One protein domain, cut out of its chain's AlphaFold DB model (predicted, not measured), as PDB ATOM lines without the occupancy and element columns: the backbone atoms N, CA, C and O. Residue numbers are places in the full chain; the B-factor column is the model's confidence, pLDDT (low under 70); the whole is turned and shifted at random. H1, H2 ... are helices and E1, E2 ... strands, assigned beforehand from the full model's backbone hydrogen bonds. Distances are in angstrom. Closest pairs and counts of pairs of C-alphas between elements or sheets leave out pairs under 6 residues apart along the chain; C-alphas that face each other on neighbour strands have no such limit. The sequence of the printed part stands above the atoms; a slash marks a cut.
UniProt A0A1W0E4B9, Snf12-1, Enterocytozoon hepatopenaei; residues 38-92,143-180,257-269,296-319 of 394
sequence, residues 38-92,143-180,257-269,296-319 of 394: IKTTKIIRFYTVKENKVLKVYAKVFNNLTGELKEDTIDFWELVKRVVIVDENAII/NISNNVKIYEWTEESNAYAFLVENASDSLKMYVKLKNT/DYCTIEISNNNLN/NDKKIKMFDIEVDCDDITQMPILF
ATOM      1  N   ILE A  38      38.304 -17.879  32.688       73.94
ATOM      2  CA  ILE A  38      38.405 -16.829  33.701       73.94
ATOM      3  C   ILE A  38      37.776 -15.582  33.093       73.94
ATOM      4  O   ILE A  38      38.336 -14.954  32.194       73.94
ATOM      5  N   LYS A  39      36.582 -15.251  33.580       81.88
ATOM      6  CA  LYS A  39      35.892 -14.022  33.204       81.88
ATOM      7  C   LYS A  39      36.634 -12.847  33.828       81.88
ATOM      8  O   LYS A  39      36.816 -12.808  35.045       81.88
ATOM      9  N   THR A  40      37.035 -11.893  33.001       86.06
ATOM     10  CA  THR A  40      37.527 -10.596  33.463       86.06
ATOM     11  C   THR A  40      36.620  -9.502  32.937       86.06
ATOM     12  O   THR A  40      36.235  -9.504  31.769       86.06
ATOM     13  N   THR A  41      36.264  -8.566  33.807       89.81
ATOM     14  CA  THR A  41      35.453  -7.412  33.430       89.81
ATOM     15  C   THR A  41      36.391  -6.247  33.138       89.81
ATOM     16  O   THR A  41      37.185  -5.835  33.987       89.81
ATOM     17  N   LYS A  42      36.323  -5.732  31.913       92.31
ATOM     18  CA  LYS A  42      37.050  -4.541  31.463       92.31
ATOM     19  C   LYS A  42      36.075  -3.389  31.290       92.31
ATOM     20  O   LYS A  42      34.879  -3.602  31.115       92.31
ATOM     21  N   ILE A  43      36.582  -2.164  31.334       95.00
ATOM     22  CA  ILE A  43      35.765  -0.961  31.180       95.00
ATOM     23  C   ILE A  43      36.169  -0.256  29.897       95.00
ATOM     24  O   ILE A  43      37.311   0.169  29.738       95.00
ATOM     25  N   ILE A  44      35.220  -0.101  28.984       96.12
ATOM     26  CA  ILE A  44      35.384   0.714  27.788       96.12
ATOM     27  C   ILE A  44      34.836   2.098  28.100       96.12
ATOM     28  O   ILE A  44      33.633   2.273  28.282       96.12
ATOM     29  N   ARG A  45      35.725   3.087  28.148       96.31
ATOM     30  CA  ARG A  45      35.364   4.478  28.401       96.31
ATOM     31  C   ARG A  45      35.316   5.253  27.095       96.31
ATOM     32  O   ARG A  45      36.331   5.398  26.411       96.31
ATOM     33  N   PHE A  46      34.148   5.795  26.785       96.81
ATOM     34  CA  PHE A  46      33.930   6.703  25.669       96.81
ATOM     35  C   PHE A  46      34.010   8.151  26.147       96.81
ATOM     36  O   PHE A  46      33.267   8.560  27.036       96.81
ATOM     37  N   TYR A  47      34.876   8.942  25.522       96.38
ATOM     38  CA  TYR A  47      34.964  10.384  25.711       96.38
ATOM     39  C   TYR A  47      34.321  11.066  24.518       96.38
ATOM     40  O   TYR A  47      34.835  11.011  23.402       96.38
ATOM     41  N   THR A  48      33.205  11.739  24.747       95.69
ATOM     42  CA  THR A  48      32.523  12.499  23.706       95.69
ATOM     43  C   THR A  48      32.796  13.975  23.915       95.69
ATOM     44  O   THR A  48      32.568  14.510  25.005       95.69
ATOM     45  N   VAL A  49      33.266  14.639  22.867       94.88
ATOM     46  CA  VAL A  49      33.543  16.064  22.879       94.88
ATOM     47  C   VAL A  49      32.870  16.724  21.697       94.88
ATOM     48  O   VAL A  49      33.203  16.437  20.549       94.88
ATOM     49  N   LYS A  50      31.932  17.625  21.978       92.25
ATOM     50  CA  LYS A  50      31.260  18.393  20.937       92.25
ATOM     51  C   LYS A  50      31.834  19.803  20.874       92.25
ATOM     52  O   LYS A  50      31.800  20.540  21.854       92.25
ATOM     53  N   GLU A  51      32.355  20.166  19.710       91.44
ATOM     54  CA  GLU A  51      32.864  21.500  19.396       91.44
ATOM     55  C   GLU A  51      32.058  22.031  18.207       91.44
ATOM     56  O   GLU A  51      32.127  21.494  17.101       91.44
ATOM     57  N   ASN A  52      31.269  23.086  18.422       89.06
ATOM     58  CA  ASN A  52      30.358  23.629  17.411       89.06
ATOM     59  C   ASN A  52      29.372  22.556  16.897       89.06
ATOM     60  O   ASN A  52      28.586  22.000  17.664       89.06
ATOM     61  N   LYS A  53      29.415  22.254  15.594       91.75
ATOM     62  CA  LYS A  53      28.612  21.217  14.931       91.75
ATOM     63  C   LYS A  53      29.396  19.921  14.699       91.75
ATOM     64  O   LYS A  53      29.017  19.127  13.849       91.75
ATOM     65  N   VAL A  54      30.515  19.722  15.389       93.69
ATOM     66  CA  VAL A  54      31.374  18.551  15.209       93.69
ATOM     67  C   VAL A  54      31.432  17.777  16.518       93.69
ATOM     68  O   VAL A  54      31.804  18.327  17.554       93.69
ATOM     69  N   LEU A  55      31.064  16.499  16.475       95.25
ATOM     70  CA  LEU A  55      31.218  15.575  17.590       95.25
ATOM     71  C   LEU A  55      32.468  14.719  17.362       95.25
ATOM     72  O   LEU A  55      32.605  14.069  16.330       95.25
ATOM     73  N   LYS A  56      33.369  14.707  18.341       96.19
ATOM     74  CA  LYS A  56      34.535  13.823  18.407       96.19
ATOM     75  C   LYS A  56      34.284  12.781  19.486       96.19
ATOM     76  O   LYS A  56      34.006  13.144  20.628       96.19
ATOM     77  N   VAL A  57      34.388  11.507  19.142       96.75
ATOM     78  CA  VAL A  57      34.281  10.395  20.088       96.75
ATOM     79  C   VAL A  57      35.621   9.683  20.151       96.75
ATOM     80  O   VAL A  57      36.145   9.241  19.135       96.75
ATOM     81  N   TYR A  58      36.178   9.583  21.350       96.44
ATOM     82  CA  TYR A  58      37.370   8.795  21.645       96.44
ATOM     83  C   TYR A  58      36.959   7.604  22.502       96.44
ATOM     84  O   TYR A  58      36.040   7.725  23.310       96.44
ATOM     85  N   ALA A  59      37.653   6.481  22.369       96.12
ATOM     86  CA  ALA A  59      37.444   5.319  23.221       96.12
ATOM     87  C   ALA A  59      38.779   4.851  23.801       96.12
ATOM     88  O   ALA A  59      39.802   4.887  23.119       96.12
ATOM     89  N   LYS A  60      38.763   4.427  25.064       95.12
ATOM     90  CA  LYS A  60      39.896   3.772  25.724       95.12
ATOM     91  C   LYS A  60      39.412   2.566  26.513       95.12
ATOM     92  O   LYS A  60      38.306   2.587  27.054       95.12
ATOM     93  N   VAL A  61      40.251   1.539  26.589       94.75
ATOM     94  CA  VAL A  61      39.991   0.332  27.375       94.75
ATOM     95  C   VAL A  61      40.779   0.419  28.675       94.75
ATOM     96  O   VAL A  61      41.972   0.716  28.683       94.75
ATOM     97  N   PHE A  62      40.095   0.173  29.782       93.38
ATOM     98  CA  PHE A  62      40.665   0.141  31.117       93.38
ATOM     99  C   PHE A  62      40.484  -1.241  31.724       93.38
ATOM    100  O   PHE A  62      39.451  -1.893  31.551       93.38
ATOM    101  N   ASN A  63      41.485  -1.654  32.488       89.38
ATOM    102  CA  ASN A  63      41.429  -2.859  33.292       89.38
ATOM    103  C   ASN A  63      41.131  -2.485  34.752       89.38
ATOM    104  O   ASN A  63      41.743  -1.558  35.284       89.38
ATOM    105  N   ASN A  64      40.194  -3.193  35.392       81.12
ATOM    106  CA  ASN A  64      39.787  -2.951  36.781       81.12
ATOM    107  C   ASN A  64      40.218  -4.071  37.753       81.12
ATOM    108  O   ASN A  64      39.737  -4.137  38.880       81.12
ATOM    109  N   LEU A  65      41.134  -4.964  37.355       74.12
ATOM    110  CA  LEU A  65      41.548  -6.112  38.180       74.12
ATOM    111  C   LEU A  65      42.057  -5.737  39.584       74.12
ATOM    112  O   LEU A  65      41.841  -6.487  40.532       74.12
ATOM    113  N   THR A  66      42.739  -4.597  39.738       69.12
ATOM    114  CA  THR A  66      43.347  -4.183  41.018       69.12
ATOM    115  C   THR A  66      42.567  -3.086  41.745       69.12
ATOM    116  O   THR A  66      43.074  -2.543  42.724       69.12
ATOM    117  N   GLY A  67      41.381  -2.703  41.257       72.88
ATOM    118  CA  GLY A  67      40.635  -1.530  41.741       72.88
ATOM    119  C   GLY A  67      41.251  -0.174  41.356       72.88
ATOM    120  O   GLY A  67      40.688   0.873  41.664       72.88
ATOM    121  N   GLU A  68      42.392  -0.180  40.659       80.25
ATOM    122  CA  GLU A  68      42.987   0.997  40.026       80.25
ATOM    123  C   GLU A  68      42.715   0.924  38.523       80.25
ATOM    124  O   GLU A  68      43.109  -0.047  37.876       80.25
ATOM    125  N   LEU A  69      42.084   1.956  37.955       83.19
ATOM    126  CA  LEU A  69      41.857   2.052  36.512       83.19
ATOM    127  C   LEU A  69      43.184   2.313  35.796       83.19
ATOM    128  O   LEU A  69      43.633   3.457  35.692       83.19
ATOM    129  N   LYS A  70      43.806   1.248  35.294       87.81
ATOM    130  CA  LYS A  70      44.984   1.332  34.425       87.81
ATOM    131  C   LYS A  70      44.555   1.126  32.981       87.81
ATOM    132  O   LYS A  70      43.694   0.292  32.699       87.81
ATOM    133  N   GLU A  71      45.117   1.935  32.087       88.69
ATOM    134  CA  GLU A  71      44.921   1.774  30.646       88.69
ATOM    135  C   GLU A  71      45.439   0.391  30.247       88.69
ATOM    136  O   GLU A  71      46.554   0.011  30.612       88.69
ATOM    137  N   ASP A  72      44.581  -0.381  29.587       87.44
ATOM    138  CA  ASP A  72      44.907  -1.731  29.154       87.44
ATOM    139  C   ASP A  72      45.682  -1.684  27.830       87.44
ATOM    140  O   ASP A  72      45.550  -0.745  27.047       87.44
ATOM    141  N   THR A  73      46.491  -2.707  27.568       88.25
ATOM    142  CA  THR A  73      47.224  -2.860  26.300       88.25
ATOM    143  C   THR A  73      46.381  -3.489  25.195       88.25
ATOM    144  O   THR A  73      46.843  -3.592  24.064       88.25
ATOM    145  N   ILE A  74      45.177  -3.954  25.530       88.81
ATOM    146  CA  ILE A  74      44.248  -4.587  24.593       88.81
ATOM    147  C   ILE A  74      43.698  -3.564  23.600       88.81
ATOM    148  O   ILE A  74      43.253  -2.477  23.982       88.81
ATOM    149  N   ASP A  75      43.666  -3.953  22.328       91.50
ATOM    150  CA  ASP A  75      43.085  -3.135  21.274       91.50
ATOM    151  C   ASP A  75      41.568  -2.991  21.464       91.50
ATOM    152  O   ASP A  75      40.837  -3.958  21.683       91.50
ATOM    153  N   PHE A  76      41.058  -1.765  21.315       93.56
ATOM    154  CA  PHE A  76      39.626  -1.446  21.424       93.56
ATOM    155  C   PHE A  76      38.739  -2.371  20.573       93.56
ATOM    156  O   PHE A  76      37.667  -2.811  21.007       93.56
ATOM    157  N   TRP A  77      39.205  -2.700  19.370       94.62
ATOM    158  CA  TRP A  77      38.483  -3.549  18.433       94.62
ATOM    159  C   TRP A  77      38.452  -5.021  18.840       94.62
ATOM    160  O   TRP A  77      37.620  -5.753  18.316       94.62
ATOM    161  N   GLU A  78      39.266  -5.489  19.790       92.50
ATOM    162  CA  GLU A  78      39.110  -6.842  20.347       92.50
ATOM    163  C   GLU A  78      37.812  -6.978  21.155       92.50
ATOM    164  O   GLU A  78      37.218  -8.057  21.195       92.50
ATOM    165  N   LEU A  79      37.320  -5.875  21.728       93.88
ATOM    166  CA  LEU A  79      36.102  -5.848  22.542       93.88
ATOM    167  C   LEU A  79      34.887  -5.300  21.786       93.88
ATOM    168  O   LEU A  79      33.753  -5.707  22.048       93.88
ATOM    169  N   VAL A  80      35.092  -4.389  20.833       95.50
ATOM    170  CA  VAL A  80      34.008  -3.729  20.091       95.50
ATOM    171  C   VAL A  80      33.974  -4.200  18.645       95.50
ATOM    172  O   VAL A  80      34.974  -4.200  17.941       95.50
ATOM    173  N   LYS A  81      32.788  -4.592  18.172       95.69
ATOM    174  CA  LYS A  81      32.564  -4.993  16.777       95.69
ATOM    175  C   LYS A  81      32.224  -3.800  15.889       95.69
ATOM    176  O   LYS A  81      32.602  -3.780  14.721       95.69
ATOM    177  N   ARG A  82      31.422  -2.865  16.403       96.31
ATOM    178  CA  ARG A  82      30.893  -1.727  15.640       96.31
ATOM    179  C   ARG A  82      30.387  -0.640  16.579       96.31
ATOM    180  O   ARG A  82      29.712  -0.960  17.553       96.31
ATOM    181  N   VAL A  83      30.613   0.622  16.239       97.50
ATOM    182  CA  VAL A  83      29.930   1.769  16.851       97.50
ATOM    183  C   VAL A  83      29.135   2.491  15.771       97.50
ATOM    184  O   VAL A  83      29.622   2.691  14.664       97.50
ATOM    185  N   VAL A  84      27.893   2.852  16.066       97.31
ATOM    186  CA  VAL A  84      27.010   3.572  15.147       97.31
ATOM    187  C   VAL A  84      26.481   4.805  15.856       97.31
ATOM    188  O   VAL A  84      25.970   4.696  16.964       97.31
ATOM    189  N   ILE A  85      26.576   5.971  15.231       96.62
ATOM    190  CA  ILE A  85      25.953   7.199  15.723       96.62
ATOM    191  C   ILE A  85      24.813   7.560  14.784       96.62
ATOM    192  O   ILE A  85      24.999   7.658  13.572       96.62
ATOM    193  N   VAL A  86      23.632   7.741  15.361       96.00
ATOM    194  CA  VAL A  86      22.410   8.101  14.650       96.00
ATOM    195  C   VAL A  86      22.021   9.518  15.042       96.00
ATOM    196  O   VAL A  86      21.835   9.822  16.224       96.00
ATOM    197  N   ASP A  87      21.905  10.374  14.033       94.50
ATOM    198  CA  ASP A  87      21.388  11.729  14.158       94.50
ATOM    199  C   ASP A  87      19.970  11.796  13.589       94.50
ATOM    200  O   ASP A  87      19.781  11.852  12.373       94.50
ATOM    201  N   GLU A  88      18.976  11.766  14.479       91.31
ATOM    202  CA  GLU A  88      17.552  11.815  14.123       91.31
ATOM    203  C   GLU A  88      17.089  13.226  13.713       91.31
ATOM    204  O   GLU A  88      16.073  13.366  13.037       91.31
ATOM    205  N   ASN A  89      17.831  14.272  14.098       87.69
ATOM    206  CA  ASN A  89      17.454  15.675  13.895       87.69
ATOM    207  C   ASN A  89      18.354  16.380  12.876       87.69
ATOM    208  O   ASN A  89      18.447  17.613  12.864       87.69
ATOM    209  N   ALA A  90      19.054  15.617  12.040       79.56
ATOM    210  CA  ALA A  90      19.954  16.182  11.059       79.56
ATOM    211  C   ALA A  90      19.162  17.051  10.070       79.56
ATOM    212  O   ALA A  90      18.449  16.548   9.201       79.56
ATOM    213  N   ILE A  91      19.321  18.374  10.173       69.25
ATOM    214  CA  ILE A  91      18.807  19.301   9.166       69.25
ATOM    215  C   ILE A  91      19.541  18.952   7.871       69.25
ATOM    216  O   ILE A  91      20.759  19.147   7.755       69.25
ATOM    217  N   ILE A  92      18.817  18.379   6.911       65.19
ATOM    218  CA  ILE A  92      19.285  18.284   5.535       65.19
ATOM    219  C   ILE A  92      19.400  19.734   5.088       65.19
ATOM    220  O   ILE A  92      18.406  20.397   4.812       65.19
ATOM    221  N   ASN A 143      22.432   7.268   3.527       60.06
ATOM    222  CA  ASN A 143      21.189   8.036   3.609       60.06
ATOM    223  C   ASN A 143      20.009   7.077   3.443       60.06
ATOM    224  O   ASN A 143      19.730   6.612   2.337       60.06
ATOM    225  N   ILE A 144      19.330   6.771   4.543       63.84
ATOM    226  CA  ILE A 144      18.055   6.046   4.530       63.84
ATOM    227  C   ILE A 144      16.928   7.088   4.431       63.84
ATOM    228  O   ILE A 144      17.086   8.221   4.866       63.84
ATOM    229  N   SER A 145      15.814   6.732   3.791       54.22
ATOM    230  CA  SER A 145      14.770   7.607   3.219       54.22
ATOM    231  C   SER A 145      13.979   8.531   4.167       54.22
ATOM    232  O   SER A 145      12.981   9.103   3.748       54.22
ATOM    233  N   ASN A 146      14.412   8.716   5.408       64.06
ATOM    234  CA  ASN A 146      13.871   9.664   6.382       64.06
ATOM    235  C   ASN A 146      15.077  10.375   6.997       64.06
ATOM    236  O   ASN A 146      16.003   9.641   7.298       64.06
ATOM    237  N   ASN A 147      15.057  11.709   7.162       82.56
ATOM    238  CA  ASN A 147      16.064  12.681   7.683       82.56
ATOM    239  C   ASN A 147      17.068  12.245   8.791       82.56
ATOM    240  O   ASN A 147      17.399  13.012   9.688       82.56
ATOM    241  N   VAL A 148      17.583  11.031   8.731       89.75
ATOM    242  CA  VAL A 148      18.362  10.342   9.738       89.75
ATOM    243  C   VAL A 148      19.713  10.087   9.106       89.75
ATOM    244  O   VAL A 148      19.826   9.356   8.119       89.75
ATOM    245  N   LYS A 149      20.744  10.712   9.666       92.12
ATOM    246  CA  LYS A 149      22.120  10.451   9.247       92.12
ATOM    247  C   LYS A 149      22.705   9.378  10.145       92.12
ATOM    248  O   LYS A 149      22.683   9.507  11.368       92.12
ATOM    249  N   ILE A 150      23.216   8.323   9.523       94.31
ATOM    250  CA  ILE A 150      23.871   7.214  10.209       94.31
ATOM    251  C   ILE A 150      25.359   7.290   9.902       94.31
ATOM    252  O   ILE A 150      25.769   7.293   8.740       94.31
ATOM    253  N   TYR A 151      26.153   7.344  10.962       95.38
ATOM    254  CA  TYR A 151      27.605   7.334  10.908       95.38
ATOM    255  C   TYR A 151      28.090   6.034  11.544       95.38
ATOM    256  O   TYR A 151      27.695   5.707  12.662       95.38
ATOM    257  N   GLU A 152      28.948   5.294  10.851       95.88
ATOM    258  CA  GLU A 152      29.441   3.993  11.304       95.88
ATOM    259  C   GLU A 152      30.959   4.018  11.527       95.88
ATOM    260  O   GLU A 152      31.707   4.549  10.706       95.88
ATOM    261  N   TRP A 153      31.399   3.428  12.642       96.38
ATOM    262  CA  TRP A 153      32.796   3.241  13.025       96.38
ATOM    263  C   TRP A 153      33.077   1.747  13.227       96.38
ATOM    264  O   TRP A 153      32.483   1.091  14.093       96.38
ATOM    265  N   THR A 154      33.970   1.201  12.405       96.12
ATOM    266  CA  THR A 154      34.353  -0.219  12.377       96.12
ATOM    267  C   THR A 154      35.869  -0.375  12.429       96.12
ATOM    268  O   THR A 154      36.611   0.568  12.170       96.12
ATOM    269  N   GLU A 155      36.320  -1.600  12.711       94.56
ATOM    270  CA  GLU A 155      37.736  -1.997  12.734       94.56
ATOM    271  C   GLU A 155      38.482  -1.623  11.437       94.56
ATOM    272  O   GLU A 155      39.626  -1.183  11.480       94.56
ATOM    273  N   GLU A 156      37.802  -1.678  10.286       93.44
ATOM    274  CA  GLU A 156      38.361  -1.325   8.971       93.44
ATOM    275  C   GLU A 156      38.806   0.144   8.863       93.44
ATOM    276  O   GLU A 156      39.619   0.484   8.001       93.44
ATOM    277  N   SER A 157      38.297   1.026   9.730       90.25
ATOM    278  CA  SER A 157      38.609   2.453   9.676       90.25
ATOM    279  C   SER A 157      40.014   2.785  10.193       90.25
ATOM    280  O   SER A 157      40.497   3.884   9.918       90.25
ATOM    281  N   ASN A 158      40.658   1.875  10.946       87.88
ATOM    282  CA  ASN A 158      41.996   2.038  11.540       87.88
ATOM    283  C   ASN A 158      42.220   3.404  12.227       87.88
ATOM    284  O   ASN A 158      43.309   3.980  12.169       87.88
ATOM    285  N   ALA A 159      41.179   3.947  12.866       89.75
ATOM    286  CA  ALA A 159      41.213   5.249  13.526       89.75
ATOM    287  C   ALA A 159      41.015   5.108  15.039       89.75
ATOM    288  O   ALA A 159      40.210   4.295  15.486       89.75
ATOM    289  N   TYR A 160      41.715   5.938  15.818       84.81
ATOM    290  CA  TYR A 160      41.603   6.006  17.286       84.81
ATOM    291  C   TYR A 160      40.455   6.901  17.773       84.81
ATOM    292  O   TYR A 160      40.125   6.919  18.959       84.81
ATOM    293  N   ALA A 161      39.877   7.690  16.869       93.19
ATOM    294  CA  ALA A 161      38.805   8.622  17.165       93.19
ATOM    295  C   ALA A 161      37.798   8.649  16.019       93.19
ATOM    296  O   ALA A 161      38.163   8.515  14.850       93.19
ATOM    297  N   PHE A 162      36.542   8.886  16.373       94.25
ATOM    298  CA  PHE A 162      35.431   8.973  15.446       94.25
ATOM    299  C   PHE A 162      34.915  10.405  15.360       94.25
ATOM    300  O   PHE A 162      34.573  11.019  16.373       94.25
ATOM    301  N   LEU A 163      34.885  10.949  14.145       95.69
ATOM    302  CA  LEU A 163      34.470  12.320  13.871       95.69
ATOM    303  C   LEU A 163      33.096  12.323  13.203       95.69
ATOM    304  O   LEU A 163      32.924  11.718  12.150       95.69
ATOM    305  N   VAL A 164      32.134  13.040  13.775       95.06
ATOM    306  CA  VAL A 164      30.805  13.247  13.193       95.06
ATOM    307  C   VAL A 164      30.612  14.730  12.910       95.06
ATOM    308  O   VAL A 164      30.497  15.551  13.824       95.06
ATOM    309  N   GLU A 165      30.583  15.078  11.629       94.31
ATOM    310  CA  GLU A 165      30.350  16.445  11.169       94.31
ATOM    311  C   GLU A 165      28.859  16.766  11.065       94.31
ATOM    312  O   GLU A 165      28.041  15.923  10.689       94.31
ATOM    313  N   ASN A 166      28.524  18.030  11.323       92.56
ATOM    314  CA  ASN A 166      27.157  18.551  11.337       92.56
ATOM    315  C   ASN A 166      26.225  17.835  12.330       92.56
ATOM    316  O   ASN A 166      25.029  17.724  12.084       92.56
ATOM    317  N   ALA A 167      26.794  17.397  13.452       91.56
ATOM    318  CA  ALA A 167      26.130  16.728  14.561       91.56
ATOM    319  C   ALA A 167      25.066  17.621  15.229       91.56
ATOM    320  O   ALA A 167      25.384  18.699  15.756       91.56
ATOM    321  N   SER A 168      23.817  17.150  15.265       93.06
ATOM    322  CA  SER A 168      22.727  17.793  16.001       93.06
ATOM    323  C   SER A 168      22.922  17.726  17.521       93.06
ATOM    324  O   SER A 168      23.880  17.151  18.047       93.06
ATOM    325  N   ASP A 169      22.044  18.398  18.261       90.75
ATOM    326  CA  ASP A 169      22.099  18.472  19.725       90.75
ATOM    327  C   ASP A 169      21.636  17.198  20.438       90.75
ATOM    328  O   ASP A 169      21.881  17.059  21.637       90.75
ATOM    329  N   SER A 170      21.005  16.265  19.727       92.75
ATOM    330  CA  SER A 170      20.550  14.995  20.288       92.75
ATOM    331  C   SER A 170      20.941  13.862  19.352       92.75
ATOM    332  O   SER A 170      20.388  13.716  18.265       92.75
ATOM    333  N   LEU A 171      21.928  13.086  19.789       95.19
ATOM    334  CA  LEU A 171      22.490  11.959  19.053       95.19
ATOM    335  C   LEU A 171      22.337  10.693  19.891       95.19
ATOM    336  O   LEU A 171      22.460  10.736  21.116       95.19
ATOM    337  N   LYS A 172      22.127   9.554  19.234       96.81
ATOM    338  CA  LYS A 172      22.167   8.237  19.880       96.81
ATOM    339  C   LYS A 172      23.367   7.463  19.368       96.81
ATOM    340  O   LYS A 172      23.550   7.320  18.162       96.81
ATOM    341  N   MET A 173      24.188   6.976  20.286       97.38
ATOM    342  CA  MET A 173      25.327   6.120  19.992       97.38
ATOM    343  C   MET A 173      24.982   4.678  20.359       97.38
ATOM    344  O   MET A 173      24.643   4.385  21.500       97.38
ATOM    345  N   TYR A 174      25.089   3.781  19.390       97.81
ATOM    346  CA  TYR A 174      24.870   2.349  19.524       97.81
ATOM    347  C   TYR A 174      26.210   1.624  19.435       97.81
ATOM    348  O   TYR A 174      26.880   1.658  18.402       97.81
ATOM    349  N   VAL A 175      26.600   0.939  20.502       97.62
ATOM    350  CA  VAL A 175      27.853   0.185  20.586       97.62
ATOM    351  C   VAL A 175      27.538  -1.308  20.536       97.62
ATOM    352  O   VAL A 175      26.847  -1.842  21.402       97.62
ATOM    353  N   LYS A 176      28.049  -1.994  19.511       97.12
ATOM    354  CA  LYS A 176      27.989  -3.452  19.380       97.12
ATOM    355  C   LYS A 176      29.271  -4.069  19.909       97.12
ATOM    356  O   LYS A 176      30.326  -3.915  19.294       97.12
ATOM    357  N   LEU A 177      29.165  -4.822  20.993       96.00
ATOM    358  CA  LEU A 177      30.287  -5.558  21.568       96.00
ATOM    359  C   LEU A 177      30.562  -6.853  20.783       96.00
ATOM    360  O   LEU A 177      29.660  -7.422  20.154       96.00
ATOM    361  N   LYS A 178      31.817  -7.315  20.778       94.38
ATOM    362  CA  LYS A 178      32.176  -8.652  20.285       94.38
ATOM    363  C   LYS A 178      31.702  -9.681  21.316       94.38
ATOM    364  O   LYS A 178      32.012  -9.587  22.495       94.38
ATOM    365  N   ASN A 179      30.939 -10.674  20.863       92.88
ATOM    366  CA  ASN A 179      30.390 -11.719  21.726       92.88
ATOM    367  C   ASN A 179      31.358 -12.911  21.842       92.88
ATOM    368  O   ASN A 179      31.100 -13.984  21.301       92.88
ATOM    369  N   THR A 180      32.503 -12.705  22.488       88.38
ATOM    370  CA  THR A 180      33.540 -13.743  22.662       88.38
ATOM    371  C   THR A 180      33.100 -14.857  23.619       88.38
ATOM    372  O   THR A 180      33.458 -16.024  23.435       88.38
ATOM    373  N   ASP A 257      21.604  -7.202  22.461       94.94
ATOM    374  CA  ASP A 257      21.271  -5.868  21.975       94.94
ATOM    375  C   ASP A 257      22.501  -4.940  21.926       94.94
ATOM    376  O   ASP A 257      23.545  -5.179  22.535       94.94
ATOM    377  N   TYR A 258      22.377  -3.833  21.193       95.81
ATOM    378  CA  TYR A 258      23.387  -2.778  21.201       95.81
ATOM    379  C   TYR A 258      23.319  -2.007  22.522       95.81
ATOM    380  O   TYR A 258      22.234  -1.623  22.965       95.81
ATOM    381  N   CYS A 259      24.475  -1.685  23.103       96.00
ATOM    382  CA  CYS A 259      24.517  -0.710  24.184       96.00
ATOM    383  C   CYS A 259      24.159   0.664  23.606       96.00
ATOM    384  O   CYS A 259      24.772   1.106  22.634       96.00
ATOM    385  N   THR A 260      23.139   1.313  24.167       96.94
ATOM    386  CA  THR A 260      22.627   2.594  23.672       96.94
ATOM    387  C   THR A 260      23.033   3.708  24.625       96.94
ATOM    388  O   THR A 260      22.742   3.646  25.816       96.94
ATOM    389  N   ILE A 261      23.696   4.733  24.097       96.56
ATOM    390  CA  ILE A 261      24.159   5.910  24.829       96.56
ATOM    391  C   ILE A 261      23.524   7.149  24.202       96.56
ATOM    392  O   ILE A 261      23.724   7.438  23.022       96.56
ATOM    393  N   GLU A 262      22.772   7.904  24.998       95.81
ATOM    394  CA  GLU A 262      22.166   9.160  24.561       95.81
ATOM    395  C   GLU A 262      23.123  10.335  24.785       95.81
ATOM    396  O   GLU A 262      23.459  10.710  25.911       95.81
ATOM    397  N   ILE A 263      23.552  10.952  23.688       93.75
ATOM    398  CA  ILE A 263      24.433  12.113  23.685       93.75
ATOM    399  C   ILE A 263      23.556  13.346  23.461       93.75
ATOM    400  O   ILE A 263      23.330  13.790  22.337       93.75
ATOM    401  N   SER A 264      23.027  13.892  24.554       90.75
ATOM    402  CA  SER A 264      22.290  15.158  24.537       90.75
ATOM    403  C   SER A 264      23.216  16.331  24.844       90.75
ATOM    404  O   SER A 264      24.092  16.237  25.698       90.75
ATOM    405  N   ASN A 265      23.026  17.470  24.188       78.56
ATOM    406  CA  ASN A 265      23.804  18.684  24.447       78.56
ATOM    407  C   ASN A 265      23.333  19.475  25.665       78.56
ATOM    408  O   ASN A 265      23.955  20.473  26.027       78.56
ATOM    409  N   ASN A 266      22.246  19.037  26.302       68.00
ATOM    410  CA  ASN A 266      21.665  19.772  27.404       68.00
ATOM    411  C   ASN A 266      22.723  19.987  28.485       68.00
ATOM    412  O   ASN A 266      23.381  19.047  28.958       68.00
ATOM    413  N   ASN A 267      22.890  21.260  28.842       54.09
ATOM    414  CA  ASN A 267      23.608  21.712  30.014       54.09
ATOM    415  C   ASN A 267      22.887  21.169  31.251       54.09
ATOM    416  O   ASN A 267      22.196  21.891  31.956       54.09
ATOM    417  N   LEU A 268      23.036  19.870  31.507       50.72
ATOM    418  CA  LEU A 268      22.885  19.315  32.836       50.72
ATOM    419  C   LEU A 268      23.947  20.026  33.670       50.72
ATOM    420  O   LEU A 268      25.141  19.723  33.564       50.72
ATOM    421  N   ASN A 269      23.495  21.065  34.370       46.59
ATOM    422  CA  ASN A 269      24.104  21.569  35.583       46.59
ATOM    423  C   ASN A 269      24.231  20.355  36.500       46.59
ATOM    424  O   ASN A 269      23.249  19.867  37.050       46.59
ATOM    425  N   ASN A 296      35.215  29.091  26.197       54.34
ATOM    426  CA  ASN A 296      34.272  28.122  25.660       54.34
ATOM    427  C   ASN A 296      34.643  26.765  26.266       54.34
ATOM    428  O   ASN A 296      35.457  26.034  25.700       54.34
ATOM    429  N   ASP A 297      34.109  26.482  27.452       61.12
ATOM    430  CA  ASP A 297      34.386  25.269  28.200       61.12
ATOM    431  C   ASP A 297      33.952  24.076  27.357       61.12
ATOM    432  O   ASP A 297      32.772  23.754  27.198       61.12
ATOM    433  N   LYS A 298      34.955  23.436  26.761       73.50
ATOM    434  CA  LYS A 298      34.844  22.189  26.024       73.50
ATOM    435  C   LYS A 298      34.299  21.134  26.985       73.50
ATOM    436  O   LYS A 298      35.051  20.518  27.736       73.50
ATOM    437  N   LYS A 299      32.978  20.947  26.989       83.06
ATOM    438  CA  LYS A 299      32.301  19.991  27.868       83.06
ATOM    439  C   LYS A 299      32.581  18.574  27.375       83.06
ATOM    440  O   LYS A 299      31.972  18.096  26.422       83.06
ATOM    441  N   ILE A 300      33.535  17.915  28.022       90.94
ATOM    442  CA  ILE A 300      33.837  16.499  27.801       90.94
ATOM    443  C   ILE A 300      32.815  15.688  28.600       90.94
ATOM    444  O   ILE A 300      32.707  15.856  29.814       90.94
ATOM    445  N   LYS A 301      32.060  14.812  27.933       94.06
ATOM    446  CA  LYS A 301      31.231  13.798  28.600       94.06
ATOM    447  C   LYS A 301      31.922  12.444  28.509       94.06
ATOM    448  O   LYS A 301      32.556  12.145  27.496       94.06
ATOM    449  N   MET A 302      31.811  11.658  29.573       95.19
ATOM    450  CA  MET A 302      32.417  10.335  29.684       95.19
ATOM    451  C   MET A 302      31.324   9.297  29.921       95.19
ATOM    452  O   MET A 302      30.405   9.553  30.698       95.19
ATOM    453  N   PHE A 303      31.433   8.153  29.255       96.19
ATOM    454  CA  PHE A 303      30.522   7.022  29.408       96.19
ATOM    455  C   PHE A 303      31.337   5.749  29.580       96.19
ATOM    456  O   PHE A 303      32.176   5.453  28.731       96.19
ATOM    457  N   ASP A 304      31.068   5.006  30.646       96.06
ATOM    458  CA  ASP A 304      31.754   3.757  30.958       96.06
ATOM    459  C   ASP A 304      30.837   2.582  30.641       96.06
ATOM    460  O   ASP A 304      29.679   2.558  31.059       96.06
ATOM    461  N   ILE A 305      31.354   1.619  29.881       95.38
ATOM    462  CA  ILE A 305      30.673   0.364  29.569       95.38
ATOM    463  C   ILE A 305      31.512  -0.772  30.135       95.38
ATOM    464  O   ILE A 305      32.659  -0.958  29.730       95.38
ATOM    465  N   GLU A 306      30.935  -1.541  31.049       93.88
ATOM    466  CA  GLU A 306      31.547  -2.769  31.548       93.88
ATOM    467  C   GLU A 306      31.344  -3.898  30.536       93.88
ATOM    468  O   GLU A 306      30.245  -4.107  30.018       93.88
ATOM    469  N   VAL A 307      32.424  -4.606  30.223       92.69
ATOM    470  CA  VAL A 307      32.440  -5.691  29.247       92.69
ATOM    471  C   VAL A 307      33.164  -6.880  29.847       92.69
ATOM    472  O   VAL A 307      34.352  -6.805  30.165       92.69
ATOM    473  N   ASP A 308      32.448  -7.992  29.957       90.31
ATOM    474  CA  ASP A 308      33.054  -9.271  30.292       90.31
ATOM    475  C   ASP A 308      33.794  -9.824  29.076       90.31
ATOM    476  O   ASP A 308      33.252  -9.939  27.975       90.31
ATOM    477  N   CYS A 309      35.042 -10.207  29.295       88.62
ATOM    478  CA  CYS A 309      35.897 -10.823  28.299       88.62
ATOM    479  C   CYS A 309      36.659 -11.995  28.916       88.62
ATOM    480  O   CYS A 309      36.881 -12.059  30.129       88.62
ATOM    481  N   ASP A 310      37.030 -12.947  28.066       82.69
ATOM    482  CA  ASP A 310      37.913 -14.030  28.477       82.69
ATOM    483  C   ASP A 310      39.312 -13.461  28.689       82.69
ATOM    484  O   ASP A 310      39.874 -12.830  27.788       82.69
ATOM    485  N   ASP A 311      39.883 -13.695  29.871       71.31
ATOM    486  CA  ASP A 311      41.316 -13.499  30.047       71.31
ATOM    487  C   ASP A 311      42.014 -14.590  29.239       71.31
ATOM    488  O   ASP A 311      42.030 -15.764  29.629       71.31
ATOM    489  N   ILE A 312      42.529 -14.218  28.065       61.16
ATOM    490  CA  ILE A 312      43.355 -15.090  27.231       61.16
ATOM    491  C   ILE A 312      44.697 -15.238  27.954       61.16
ATOM    492  O   ILE A 312      45.732 -14.706  27.555       61.16
ATOM    493  N   THR A 313      44.678 -15.964  29.065       55.50
ATOM    494  CA  THR A 313      45.878 -16.481  29.698       55.50
ATOM    495  C   THR A 313      46.520 -17.403  28.670       55.50
ATOM    496  O   THR A 313      45.969 -18.440  28.296       55.50
ATOM    497  N   GLN A 314      47.645 -16.959  28.108       55.47
ATOM    498  CA  GLN A 314      48.402 -17.737  27.134       55.47
ATOM    499  C   GLN A 314      48.672 -19.123  27.729       55.47
ATOM    500  O   GLN A 314      49.179 -19.217  28.849       55.47
ATOM    501  N   MET A 315      48.341 -20.195  26.995       57.53
ATOM    502  CA  MET A 315      48.742 -21.543  27.404       57.53
ATOM    503  C   MET A 315      50.255 -21.531  27.657       57.53
ATOM    504  O   MET A 315      51.002 -21.100  26.771       57.53
ATOM    505  N   PRO A 316      50.735 -22.009  28.816       57.06
ATOM    506  CA  PRO A 316      52.164 -22.107  29.046       57.06
ATOM    507  C   PRO A 316      52.788 -22.986  27.956       57.06
ATOM    508  O   PRO A 316      52.361 -24.118  27.714       57.06
ATOM    509  N   ILE A 317      53.798 -22.453  27.270       61.28
ATOM    510  CA  ILE A 317      54.548 -23.191  26.252       61.28
ATOM    511  C   ILE A 317      55.441 -24.190  26.995       61.28
ATOM    512  O   ILE A 317      56.487 -23.836  27.524       61.28
ATOM    513  N   LEU A 318      55.000 -25.446  27.082       57.19
ATOM    514  CA  LEU A 318      55.639 -26.464  27.929       57.19
ATOM    515  C   LEU A 318      56.948 -27.023  27.374       57.19
ATOM    516  O   LEU A 318      57.759 -27.557  28.125       57.19
ATOM    517  N   PHE A 319      57.146 -26.940  26.061       62.25
ATOM    518  CA  PHE A 319      58.333 -27.490  25.427       62.25
ATOM    519  C   PHE A 319      58.906 -26.486  24.454       62.25
ATOM    520  O   PHE A 319      58.455 -26.350  23.316       62.25
TER     521      PHE A 319
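AT A GLANCE: This is residues 38 to 92, 143 to 180, 257 to 269 and 296 to 319 of the 394 residues of the protein "Snf12-1" of Enterocytozoon hepatopenaei (UniProt A0A1W0E4B9). Look for a sandwich, two sheets face to face: E5 E2 E1 E8 and E4 E3 E6 E7, their strands at 20 degrees to each other, with short helix H1 near one end and a tail, residues 314 to 319, sticking out. The printed part has 130 residues, with E1 E2 H1 E3 E4 E5 E6 E7 E8 along the chain; both sheets, in those orders, are antiparallel, and the class is mostly strand. It is only just loose, close to compact, with a radius of gyration of the C-alphas of 17.0 A, and spans 63 by 36 by 24 A.

IN THESE COORDINATES: Find C-alpha 39 at (35.892, -14.022, 33.204); from there E1, residues 39 to 51, runs 38.2 A. Beside it are E2, residues 54 to 63, 29.8 A, and E8, residues 300 to 310, 30.8 A, ending at (37.913, -14.030, 28.477). E5 is residues 161 to 165. Next find E3 at 80 to 87, E4 at 148 to 153, E6 at 170 to 177, E7 at 259 to 264, and H1 at 76 to 79.

HOW THE PARTS SIT: In the hairpin E1 and E2, N 45 and O 60 are 2.8 A apart, within hydrogen-bond range. So are N 44 and O 305 of E1 and E8, and N 57 and O 162 of E2 and E5, each 2.8 A. In the other sheet look at N 85 and O 151, E3 to E4; N 84 and O 174, E3 to E6; N 173 and O 261, E6 to E7: each 2.8 A. The facing parts are 10.4 A centre to centre. H1 is on the sheet E5 E2 E1 E8, height 7.0 A, over none of its strands; its closest C-alphas to E2 are Phe 76 and Val 61, 6.2 A. H1 is too short for an O i to N i+4 pair.

THE WHOLE: The C-alphas farthest apart, Ile 91 and Phe 319, are 63.4 A apart. Cuts leave C-alpha gaps of 10.6 A from 92 to 143, 14.6 A from 180 to 257 and 15.6 A from 269 to 296. The link E2 to H1 is long. Mean pLDDT of the printed part is 86.4; 21 residues are under 70, among them 312 to 319.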